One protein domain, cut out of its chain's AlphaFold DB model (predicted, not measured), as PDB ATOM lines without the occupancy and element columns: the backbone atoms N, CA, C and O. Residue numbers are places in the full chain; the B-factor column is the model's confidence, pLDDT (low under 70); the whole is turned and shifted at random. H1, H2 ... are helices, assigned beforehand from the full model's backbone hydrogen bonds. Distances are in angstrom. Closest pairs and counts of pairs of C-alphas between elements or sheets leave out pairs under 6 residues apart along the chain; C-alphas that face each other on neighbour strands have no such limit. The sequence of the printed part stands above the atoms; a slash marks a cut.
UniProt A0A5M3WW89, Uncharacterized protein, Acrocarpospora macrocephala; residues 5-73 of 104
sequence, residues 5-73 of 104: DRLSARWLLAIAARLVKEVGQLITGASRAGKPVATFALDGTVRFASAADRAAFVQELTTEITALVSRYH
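This is residues 5 to 73 of the 104 residues of an uncharacterized protein of Acrocarpospora macrocephala (UniProt A0A5M3WW89). What shape do the atoms make, starting from the first printed residue? An open, Z-like frame: a short lead-in passes into the long helix H1, an outstretched link, residues 34 to 50, runs back toward higher z, and a second long helix, H2, heads toward lower z again. The two helices are held apart, with no contact between them. What is it built of? The printed part has 69 residues with two named helices, H1 then H2, and no named strand, and its class is all helix. How compact is it? It is only just loose, close to extended, with a radius of gyration of the C-alphas of 16.4 A, and the elongated outline spans 48 by 32 by 22 A.

Do the helices meet? H1, residues 9 to 33, and H2, residues 51 to 72, are apart: no C-alpha of the one is within 8 A of the other. Which stretches stand free? Residues 5 to 22, of which 9 to 22 belong to H1, residues 40 to 45, and residues 58 to 73, of which 58 to 72 belong to H2. What do the backbones show? In H1 and H2 every O i to N i+4 pair is within hydrogen-bond range.

Where is H1? It runs 36.1 A from C-alpha 9 at (-5.716, 12.158, -24.405) to C-alpha 33 at (0.754, 22.054, -58.552). Where is H2? It runs 31.8 A from C-alpha 51 at (0.919, -2.263, -18.067) to C-alpha 72 at (18.503, 8.925, -42.103).

How far does it reach? The two C-alphas farthest apart, those of Ala 33 and Ser 50, are 48.8 A apart. Is it continuous? The printed part has no cut, and the 17 residues between H1 and H2 are a long link. Where is confidence low? Residues 5 to 8 and 39 to 42 have pLDDT under 70.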
ATOM      1  N   ASP A   5       0.258  16.918 -18.572       55.25
ATOM      2  CA  ASP A   5      -0.628  17.358 -19.652       55.25
ATOM      3  C   ASP A   5      -0.166  16.896 -21.042       55.25
ATOM      4  O   ASP A   5      -1.007  16.666 -21.920       55.25
ATOM      5  N   ARG A   6       1.137  16.627 -21.239       50.47
ATOM      6  CA  ARG A   6       1.666  16.006 -22.474       50.47
ATOM      7  C   ARG A   6       1.359  14.508 -22.582       50.47
ATOM      8  O   ARG A   6       1.515  13.937 -23.657       50.47
ATOM      9  N   LEU A   7       0.910  13.870 -21.501       58.03
ATOM     10  CA  LEU A   7       0.482  12.464 -21.475       58.03
ATOM     11  C   LEU A   7      -1.049  12.317 -21.518       58.03
ATOM     12  O   LEU A   7      -1.577  11.217 -21.364       58.03
ATOM     13  N   SER A   8      -1.780  13.415 -21.726       68.94
ATOM     14  CA  SER A   8      -3.241  13.410 -21.741       68.94
ATOM     15  C   SER A   8      -3.808  13.054 -23.123       68.94
ATOM     16  O   SER A   8      -3.264  13.423 -24.165       68.94
ATOM     17  N   ALA A   9      -4.975  12.399 -23.160       77.88
ATOM     18  CA  ALA A   9      -5.716  12.158 -24.405       77.88
ATOM     19  C   ALA A   9      -6.013  13.461 -25.182       77.88
ATOM     20  O   ALA A   9      -6.095  13.453 -26.408       77.88
ATOM     21  N   ARG A  10      -6.113  14.599 -24.475       83.69
ATOM     22  CA  ARG A  10      -6.267  15.934 -25.072       83.69
ATOM     23  C   ARG A  10      -5.059  16.333 -25.911       83.69
ATOM     24  O   ARG A  10      -5.232  16.876 -27.000       83.69
ATOM     25  N   TRP A  11      -3.853  16.038 -25.436       82.88
ATOM     26  CA  TRP A  11      -2.641  16.295 -26.204       82.88
ATOM     27  C   TRP A  11      -2.568  15.424 -27.460       82.88
ATOM     28  O   TRP A  11      -2.254  15.927 -28.540       82.88
ATOM     29  N   LEU A  12      -2.951  14.148 -27.355       85.81
ATOM     30  CA  LEU A  12      -3.032  13.271 -28.523       85.81
ATOM     31  C   LEU A  12      -4.021  13.807 -29.574       85.81
ATOM     32  O   LEU A  12      -3.699  13.837 -30.762       85.81
ATOM     33  N   LEU A  13      -5.190  14.296 -29.146       87.88
ATOM     34  CA  LEU A  13      -6.155  14.941 -30.041       87.88
ATOM     35  C   LEU A  13      -5.591  16.206 -30.695       87.88
ATOM     36  O   LEU A  13      -5.802  16.418 -31.887       87.88
ATOM     37  N   ALA A  14      -4.847  17.028 -29.950       89.56
ATOM     38  CA  ALA A  14      -4.205  18.217 -30.503       89.56
ATOM     39  C   ALA A  14      -3.181  17.857 -31.595       89.56
ATOM     40  O   ALA A  14      -3.149  18.502 -32.648       89.56
ATOM     41  N   ILE A  15      -2.388  16.797 -31.386       89.56
ATOM     42  CA  ILE A  15      -1.464  16.276 -32.404       89.56
ATOM     43  C   ILE A  15      -2.238  15.773 -33.627       89.56
ATOM     44  O   ILE A  15      -1.891  16.135 -34.751       89.56
ATOM     45  N   ALA A  16      -3.294  14.981 -33.427       89.06
ATOM     46  CA  ALA A  16      -4.096  14.440 -34.522       89.06
ATOM     47  C   ALA A  16      -4.759  15.552 -35.354       89.06
ATOM     48  O   ALA A  16      -4.674  15.543 -36.581       89.06
ATOM     49  N   ALA A  17      -5.347  16.558 -34.703       91.25
ATOM     50  CA  ALA A  17      -5.954  17.703 -35.381       91.25
ATOM     51  C   ALA A  17      -4.928  18.486 -36.215       91.25
ATOM     52  O   ALA A  17      -5.217  18.911 -37.338       91.25
ATOM     53  N   ARG A  18      -3.707  18.645 -35.693       90.19
ATOM     54  CA  ARG A  18      -2.611  19.274 -36.432       90.19
ATOM     55  C   ARG A  18      -2.192  18.442 -37.642       90.19
ATOM     56  O   ARG A  18      -2.057  19.011 -38.721       90.19
ATOM     57  N   LEU A  19      -2.043  17.127 -37.478       90.44
ATOM     58  CA  LEU A  19      -1.718  16.212 -38.574       90.44
ATOM     59  C   LEU A  19      -2.754  16.314 -39.702       90.44
ATOM     60  O   LEU A  19      -2.378  16.506 -40.857       90.44
ATOM     61  N   VAL A  20      -4.050  16.270 -39.371       90.75
ATOM     62  CA  VAL A  20      -5.145  16.429 -40.347       90.75
ATOM     63  C   VAL A  20      -5.026  17.757 -41.099       90.75
ATOM     64  O   VAL A  20      -5.124  17.785 -42.328       90.75
ATOM     65  N   LYS A  21      -4.769  18.858 -40.381       90.94
ATOM     66  CA  LYS A  21      -4.604  20.185 -40.987       90.94
ATOM     67  C   LYS A  21      -3.408  20.242 -41.943       90.94
ATOM     68  O   LYS A  21      -3.558  20.728 -43.062       90.94
ATOM     69  N   GLU A  22      -2.239  19.770 -41.515       89.94
ATOM     70  CA  GLU A  22      -0.998  19.824 -42.303       89.94
ATOM     71  C   GLU A  22      -1.099  18.945 -43.562       89.94
ATOM     72  O   GLU A  22      -0.807  19.408 -44.667       89.94
ATOM     73  N   VAL A  23      -1.613  17.717 -43.436       88.19
ATOM     74  CA  VAL A  23      -1.829  16.820 -44.586       88.19
ATOM     75  C   VAL A  23      -2.860  17.402 -45.559       88.19
ATOM     76  O   VAL A  23      -2.632  17.390 -46.768       88.19
ATOM     77  N   GLY A  24      -3.955  17.988 -45.062       87.81
ATOM     78  CA  GLY A  24      -4.957  18.644 -45.909       87.81
ATOM     79  C   GLY A  24      -4.391  19.814 -46.728       87.81
ATOM     80  O   GLY A  24      -4.729  19.981 -47.906       87.81
ATOM     81  N   GLN A  25      -3.482  20.596 -46.137       90.38
ATOM     82  CA  GLN A  25      -2.769  21.671 -46.835       90.38
ATOM     83  C   GLN A  25      -1.826  21.127 -47.915       90.38
ATOM     84  O   GLN A  25      -1.826  21.651 -49.033       90.38
ATOM     85  N   LEU A  26      -1.075  20.061 -47.615       86.12
ATOM     86  CA  LEU A  26      -0.184  19.412 -48.581       86.12
ATOM     87  C   LEU A  26      -0.957  18.851 -49.777       86.12
ATOM     88  O   LEU A  26      -0.579  19.124 -50.912       86.12
ATOM     89  N   ILE A  27      -2.064  18.139 -49.540       85.94
ATOM     90  CA  ILE A  27      -2.919  17.593 -50.606       85.94
ATOM     91  C   ILE A  27      -3.442  18.719 -51.504       85.94
ATOM     92  O   ILE A  27      -3.335  18.642 -52.728       85.94
ATOM     93  N   THR A  28      -3.959  19.793 -50.903       88.31
ATOM     94  CA  THR A  28      -4.505  20.934 -51.651       88.31
ATOM     95  C   THR A  28      -3.428  21.624 -52.491       88.31
ATOM     96  O   THR A  28      -3.647  21.920 -53.667       88.31
ATOM     97  N   GLY A  29      -2.253  21.875 -51.907       85.00
ATOM     98  CA  GLY A  29      -1.133  22.506 -52.604       85.00
ATOM     99  C   GLY A  29      -0.587  21.643 -53.742       85.00
ATOM    100  O   GLY A  29      -0.369  22.138 -54.847       85.00
ATOM    101  N   ALA A  30      -0.422  20.346 -53.498       82.00
ATOM    102  CA  ALA A  30       0.096  19.399 -54.474       82.00
ATOM    103  C   ALA A  30      -0.879  19.170 -55.639       82.00
ATOM    104  O   ALA A  30      -0.449  19.139 -56.790       82.00
ATOM    105  N   SER A  31      -2.188  19.136 -55.360       82.44
ATOM    106  CA  SER A  31      -3.238  19.097 -56.384       82.44
ATOM    107  C   SER A  31      -3.187  20.327 -57.297       82.44
ATOM    108  O   SER A  31      -3.173  20.175 -58.517       82.44
ATOM    109  N   ARG A  32      -3.049  21.540 -56.736       84.50
ATOM    110  CA  ARG A  32      -2.876  22.774 -57.531       84.50
ATOM    111  C   ARG A  32      -1.601  22.768 -58.376       84.50
ATOM    112  O   ARG A  32      -1.580  23.364 -59.446       84.50
ATOM    113  N   ALA A  33      -0.545  22.120 -57.888       82.38
ATOM    114  CA  ALA A  33       0.754  22.054 -58.552       82.38
ATOM    115  C   ALA A  33       0.920  20.843 -59.492       82.38
ATOM    116  O   ALA A  33       1.978  20.713 -60.108       82.38
ATOM    117  N   GLY A  34      -0.069  19.943 -59.575       77.12
ATOM    118  CA  GLY A  34       0.011  18.708 -60.364       77.12
ATOM    119  C   GLY A  34       1.105  17.736 -59.900       77.12
ATOM    120  O   GLY A  34       1.679  17.029 -60.725       77.12
ATOM    121  N   LYS A  35       1.445  17.723 -58.603       77.00
ATOM    122  CA  LYS A  35       2.536  16.904 -58.041       77.00
ATOM    123  C   LYS A  35       2.014  15.893 -57.011       77.00
ATOM    124  O   LYS A  35       1.050  16.197 -56.314       77.00
ATOM    125  N   PRO A  36       2.640  14.711 -56.869       70.06
ATOM    126  CA  PRO A  36       2.293  13.755 -55.819       70.06
ATOM    127  C   PRO A  36       2.845  14.182 -54.446       70.06
ATOM    128  O   PRO A  36       3.912  14.795 -54.360       70.06
ATOM    129  N   VAL A  37       2.139  13.821 -53.366       72.25
ATOM    130  CA  VAL A  37       2.611  13.979 -51.976       72.25
ATOM    131  C   VAL A  37       3.140  12.636 -51.483       72.25
ATOM    132  O   VAL A  37       2.419  11.643 -51.509       72.25
ATOM    133  N   ALA A  38       4.387  12.598 -51.017       70.75
ATOM    134  CA  ALA A  38       4.948  11.409 -50.384       70.75
ATOM    135  C   ALA A  38       4.430  11.305 -48.940       70.75
ATOM    136  O   ALA A  38       4.930  11.982 -48.044       70.75
ATOM    137  N   THR A  39       3.406  10.482 -48.721       66.50
ATOM    138  CA  THR A  39       2.861  10.183 -47.388       66.50
ATOM    139  C   THR A  39       3.033   8.706 -47.063       66.50
ATOM    140  O   THR A  39       2.767   7.855 -47.908       66.50
ATOM    141  N   PHE A  40       3.413   8.400 -45.826       65.19
ATOM    142  CA  PHE A  40       3.472   7.044 -45.288       65.19
ATOM    143  C   PHE A  40       2.611   6.971 -44.023       65.19
ATOM    144  O   PHE A  40       2.653   7.886 -43.201       65.19
ATOM    145  N   ALA A  41       1.839   5.895 -43.874       68.31
ATOM    146  CA  ALA A  41       1.042   5.625 -42.685       68.31
ATOM    147  C   ALA A  41       1.204   4.156 -42.280       68.31
ATOM    148  O   ALA A  41       1.175   3.269 -43.131       68.31
ATOM    149  N   LEU A  42       1.358   3.918 -40.980       67.19
ATOM    150  CA  LEU A  42       1.373   2.592 -40.378       67.19
ATOM    151  C   LEU A  42       0.202   2.511 -39.399       67.19
ATOM    152  O   LEU A  42       0.110   3.331 -38.486       67.19
ATOM    153  N   ASP A  43      -0.679   1.532 -39.602       74.56
ATOM    154  CA  ASP A  43      -1.816   1.236 -38.731       74.56
ATOM    155  C   ASP A  43      -1.744  -0.226 -38.272       74.56
ATOM    156  O   ASP A  43      -1.471  -1.130 -39.065       74.56
ATOM    157  N   GLY A  44      -1.944  -0.459 -36.977       70.19
ATOM    158  CA  GLY A  44      -1.793  -1.769 -36.359       70.19
ATOM    159  C   GLY A  44      -2.307  -1.801 -34.923       70.19
ATOM    160  O   GLY A  44      -2.270  -0.808 -34.200       70.19
ATOM    161  N   THR A  45      -2.796  -2.964 -34.487       76.94
ATOM    162  CA  THR A  45      -3.287  -3.172 -33.114       76.94
ATOM    163  C   THR A  45      -2.371  -4.128 -32.357       76.94
ATOM    164  O   THR A  45      -2.146  -5.250 -32.799       76.94
ATOM    165  N   VAL A  46      -1.916  -3.717 -31.169       84.19
ATOM    166  CA  VAL A  46      -1.125  -4.549 -30.249       84.19
ATOM    167  C   VAL A  46      -1.905  -4.759 -28.953       84.19
ATOM    168  O   VAL A  46      -2.496  -3.824 -28.409       84.19
ATOM    169  N   ARG A  47      -1.928  -5.997 -28.447       85.75
ATOM    170  CA  ARG A  47      -2.495  -6.335 -27.132       85.75
ATOM    171  C   ARG A  47      -1.352  -6.568 -26.151       85.75
ATOM    172  O   ARG A  47      -0.509  -7.418 -26.400       85.75
ATOM    173  N   PHE A  48      -1.359  -5.849 -25.033       86.94
ATOM    174  CA  PHE A  48      -0.375  -6.024 -23.964       86.94
ATOM    175  C   PHE A  48      -0.934  -6.934 -22.871       86.94
ATOM    176  O   PHE A  48      -2.104  -6.797 -22.505       86.94
ATOM    177  N   ALA A  49      -0.108  -7.844 -22.352       90.00
ATOM    178  CA  ALA A  49      -0.487  -8.699 -21.228       90.00
ATOM    179  C   ALA A  49      -0.548  -7.900 -19.913       90.00
ATOM    180  O   ALA A  49      -1.413  -8.156 -19.076       90.00
ATOM    181  N   SER A  50       0.308  -6.885 -19.762       89.12
ATOM    182  CA  SER A  50       0.336  -6.004 -18.595       89.12
ATOM    183  C   SER A  50       0.635  -4.537 -18.942       89.12
ATOM    184  O   SER A  50       1.004  -4.176 -20.062       89.12
ATOM    185  N   ALA A  51       0.489  -3.655 -17.947       85.25
ATOM    186  CA  ALA A  51       0.919  -2.263 -18.067       85.25
ATOM    187  C   ALA A  51       2.448  -2.120 -18.177       85.25
ATOM    188  O   ALA A  51       2.909  -1.175 -18.816       85.25
ATOM    189  N   ALA A  52       3.210  -3.052 -17.593       89.50
ATOM    190  CA  ALA A  52       4.665  -3.082 -17.692       89.50
ATOM    191  C   ALA A  52       5.112  -3.434 -19.118       89.50
ATOM    192  O   ALA A  52       5.950  -2.726 -19.671       89.50
ATOM    193  N   ASP A  53       4.473  -4.420 -19.757       89.38
ATOM    194  CA  ASP A  53       4.770  -4.786 -21.153       89.38
ATOM    195  C   ASP A  53       4.485  -3.623 -22.106       89.38
ATOM    196  O   ASP A  53       5.257  -3.349 -23.021       89.38
ATOM    197  N   ARG A  54       3.399  -2.876 -21.858       87.56
ATOM    198  CA  ARG A  54       3.101  -1.652 -22.612       87.56
ATOM    199  C   ARG A  54       4.204  -0.604 -22.448       87.56
ATOM    200  O   ARG A  54       4.565   0.051 -23.420       87.56
ATOM    201  N   ALA A  55       4.706  -0.406 -21.230       85.62
ATOM    202  CA  ALA A  55       5.774   0.557 -20.975       85.62
ATOM    203  C   ALA A  55       7.089   0.133 -21.648       85.62
ATOM    204  O   ALA A  55       7.722   0.965 -22.294       85.62
ATOM    205  N   ALA A  56       7.448  -1.152 -21.560       90.56
ATOM    206  CA  ALA A  56       8.615  -1.719 -22.235       90.56
ATOM    207  C   ALA A  56       8.530  -1.532 -23.758       90.56
ATOM    208  O   ALA A  56       9.462  -1.004 -24.360       90.56
ATOM    209  N   PHE A  57       7.372  -1.832 -24.354       89.19
ATOM    210  CA  PHE A  57       7.124  -1.606 -25.778       89.19
ATOM    211  C   PHE A  57       7.338  -0.145 -26.194       89.19
ATOM    212  O   PHE A  57       7.967   0.124 -27.211       89.19
ATOM    213  N   VAL A  58       6.845   0.820 -25.408       89.25
ATOM    214  CA  VAL A  58       7.040   2.251 -25.704       89.25
ATOM    215  C   VAL A  58       8.521   2.640 -25.649       89.25
ATOM    216  O   VAL A  58       8.966   3.432 -26.482       89.25
ATOM    217  N   GLN A  59       9.286   2.099 -24.698       88.62
ATOM    218  CA  GLN A  59      10.725   2.368 -24.585       88.62
ATOM    219  C   GLN A  59      11.501   1.815 -25.785       88.62
ATOM    220  O   GLN A  59      12.301   2.535 -26.387       88.62
ATOM    221  N   GLU A  60      11.227   0.569 -26.167       94.06
ATOM    222  CA  GLU A  60      11.863  -0.074 -27.320       94.06
ATOM    223  C   GLU A  60      11.508   0.653 -28.622       94.06
ATOM    224  O   GLU A  60      12.396   1.059 -29.369       94.06
ATOM    225  N   LEU A  61      10.225   0.960 -28.833       90.62
ATOM    226  CA  LEU A  61       9.762   1.717 -29.997       90.62
ATOM    227  C   LEU A  61      10.431   3.094 -30.097       90.62
ATOM    228  O   LEU A  61      10.838   3.514 -31.180       90.62
ATOM    229  N   THR A  62      10.564   3.798 -28.972       89.06
ATOM    230  CA  THR A  62      11.255   5.095 -28.926       89.06
ATOM    231  C   THR A  62      12.722   4.948 -29.323       89.06
ATOM    232  O   THR A  62      13.237   5.771 -30.083       89.06
ATOM    233  N   THR A  63      13.384   3.896 -28.842       93.56
ATOM    234  CA  THR A  63      14.795   3.612 -29.135       93.56
ATOM    235  C   THR A  63      14.999   3.333 -30.622       93.56
ATOM    236  O   THR A  63      15.819   3.993 -31.262       93.56
ATOM    237  N   GLU A  64      14.194   2.440 -31.196       94.75
ATOM    238  CA  GLU A  64      14.273   2.067 -32.611       94.75
ATOM    239  C   GLU A  64      13.972   3.247 -33.543       94.75
ATOM    240  O   GLU A  64      14.713   3.503 -34.494       94.75
ATOM    241  N   ILE A  65      12.933   4.038 -33.248       92.00
ATOM    242  CA  ILE A  65      12.613   5.232 -34.044       92.00
ATOM    243  C   ILE A  65      13.735   6.267 -33.948       92.00
ATOM    244  O   ILE A  65      14.108   6.855 -34.960       92.00
ATOM    245  N   THR A  66      14.299   6.486 -32.758       91.50
ATOM    246  CA  THR A  66      15.411   7.434 -32.580       91.50
ATOM    247  C   THR A  66      16.635   6.996 -33.381       91.50
ATOM    248  O   THR A  66      17.270   7.822 -34.043       91.50
ATOM    249  N   ALA A  67      16.941   5.697 -33.379       94.81
ATOM    250  CA  ALA A  67      18.018   5.131 -34.181       94.81
ATOM    251  C   ALA A  67      17.749   5.280 -35.689       94.81
ATOM    252  O   ALA A  67      18.667   5.609 -36.443       94.81
ATOM    253  N   LEU A  68      16.502   5.087 -36.130       94.19
ATOM    254  CA  LEU A  68      16.102   5.281 -37.522       94.19
ATOM    255  C   LEU A  68      16.259   6.745 -37.951       94.19
ATOM    256  O   LEU A  68      16.903   7.014 -38.962       94.19
ATOM    257  N   VAL A  69      15.732   7.687 -37.165       92.62
ATOM    258  CA  VAL A  69      15.863   9.126 -37.435       92.62
ATOM    259  C   VAL A  69      17.334   9.513 -37.507       92.62
ATOM    260  O   VAL A  69      17.748  10.103 -38.494       92.62
ATOM    261  N   SER A  70      18.145   9.105 -36.531       92.44
ATOM    262  CA  SER A  70      19.577   9.437 -36.504       92.44
ATOM    263  C   SER A  70      20.334   8.900 -37.724       92.44
ATOM    264  O   SER A  70      21.277   9.529 -38.189       92.44
ATOM    265  N   ARG A  71      19.928   7.739 -38.252       95.81
ATOM    266  CA  ARG A  71      20.565   7.109 -39.416       95.81
ATOM    267  C   ARG A  71      20.227   7.800 -40.738       95.81
ATOM    268  O   ARG A  71      21.045   7.764 -41.650       95.81
ATOM    269  N   TYR A  72      19.022   8.353 -40.854       93.44
ATOM    270  CA  TYR A  72      18.503   8.925 -42.103       93.44
ATOM    271  C   TYR A  72      18.401  10.453 -42.095       93.44
ATOM    272  O   TYR A  72      18.066  11.040 -43.122       93.44
ATOM    273  N   HIS A  73      18.655  11.096 -40.957       91.94
ATOM    274  CA  HIS A  73      18.694  12.547 -40.848       91.94
ATOM    275  C   HIS A  73      19.831  13.113 -41.703       91.94
ATOM    276  O   HIS A  73      20.976  12.677 -41.603       91.94
TER     277      HIS A  73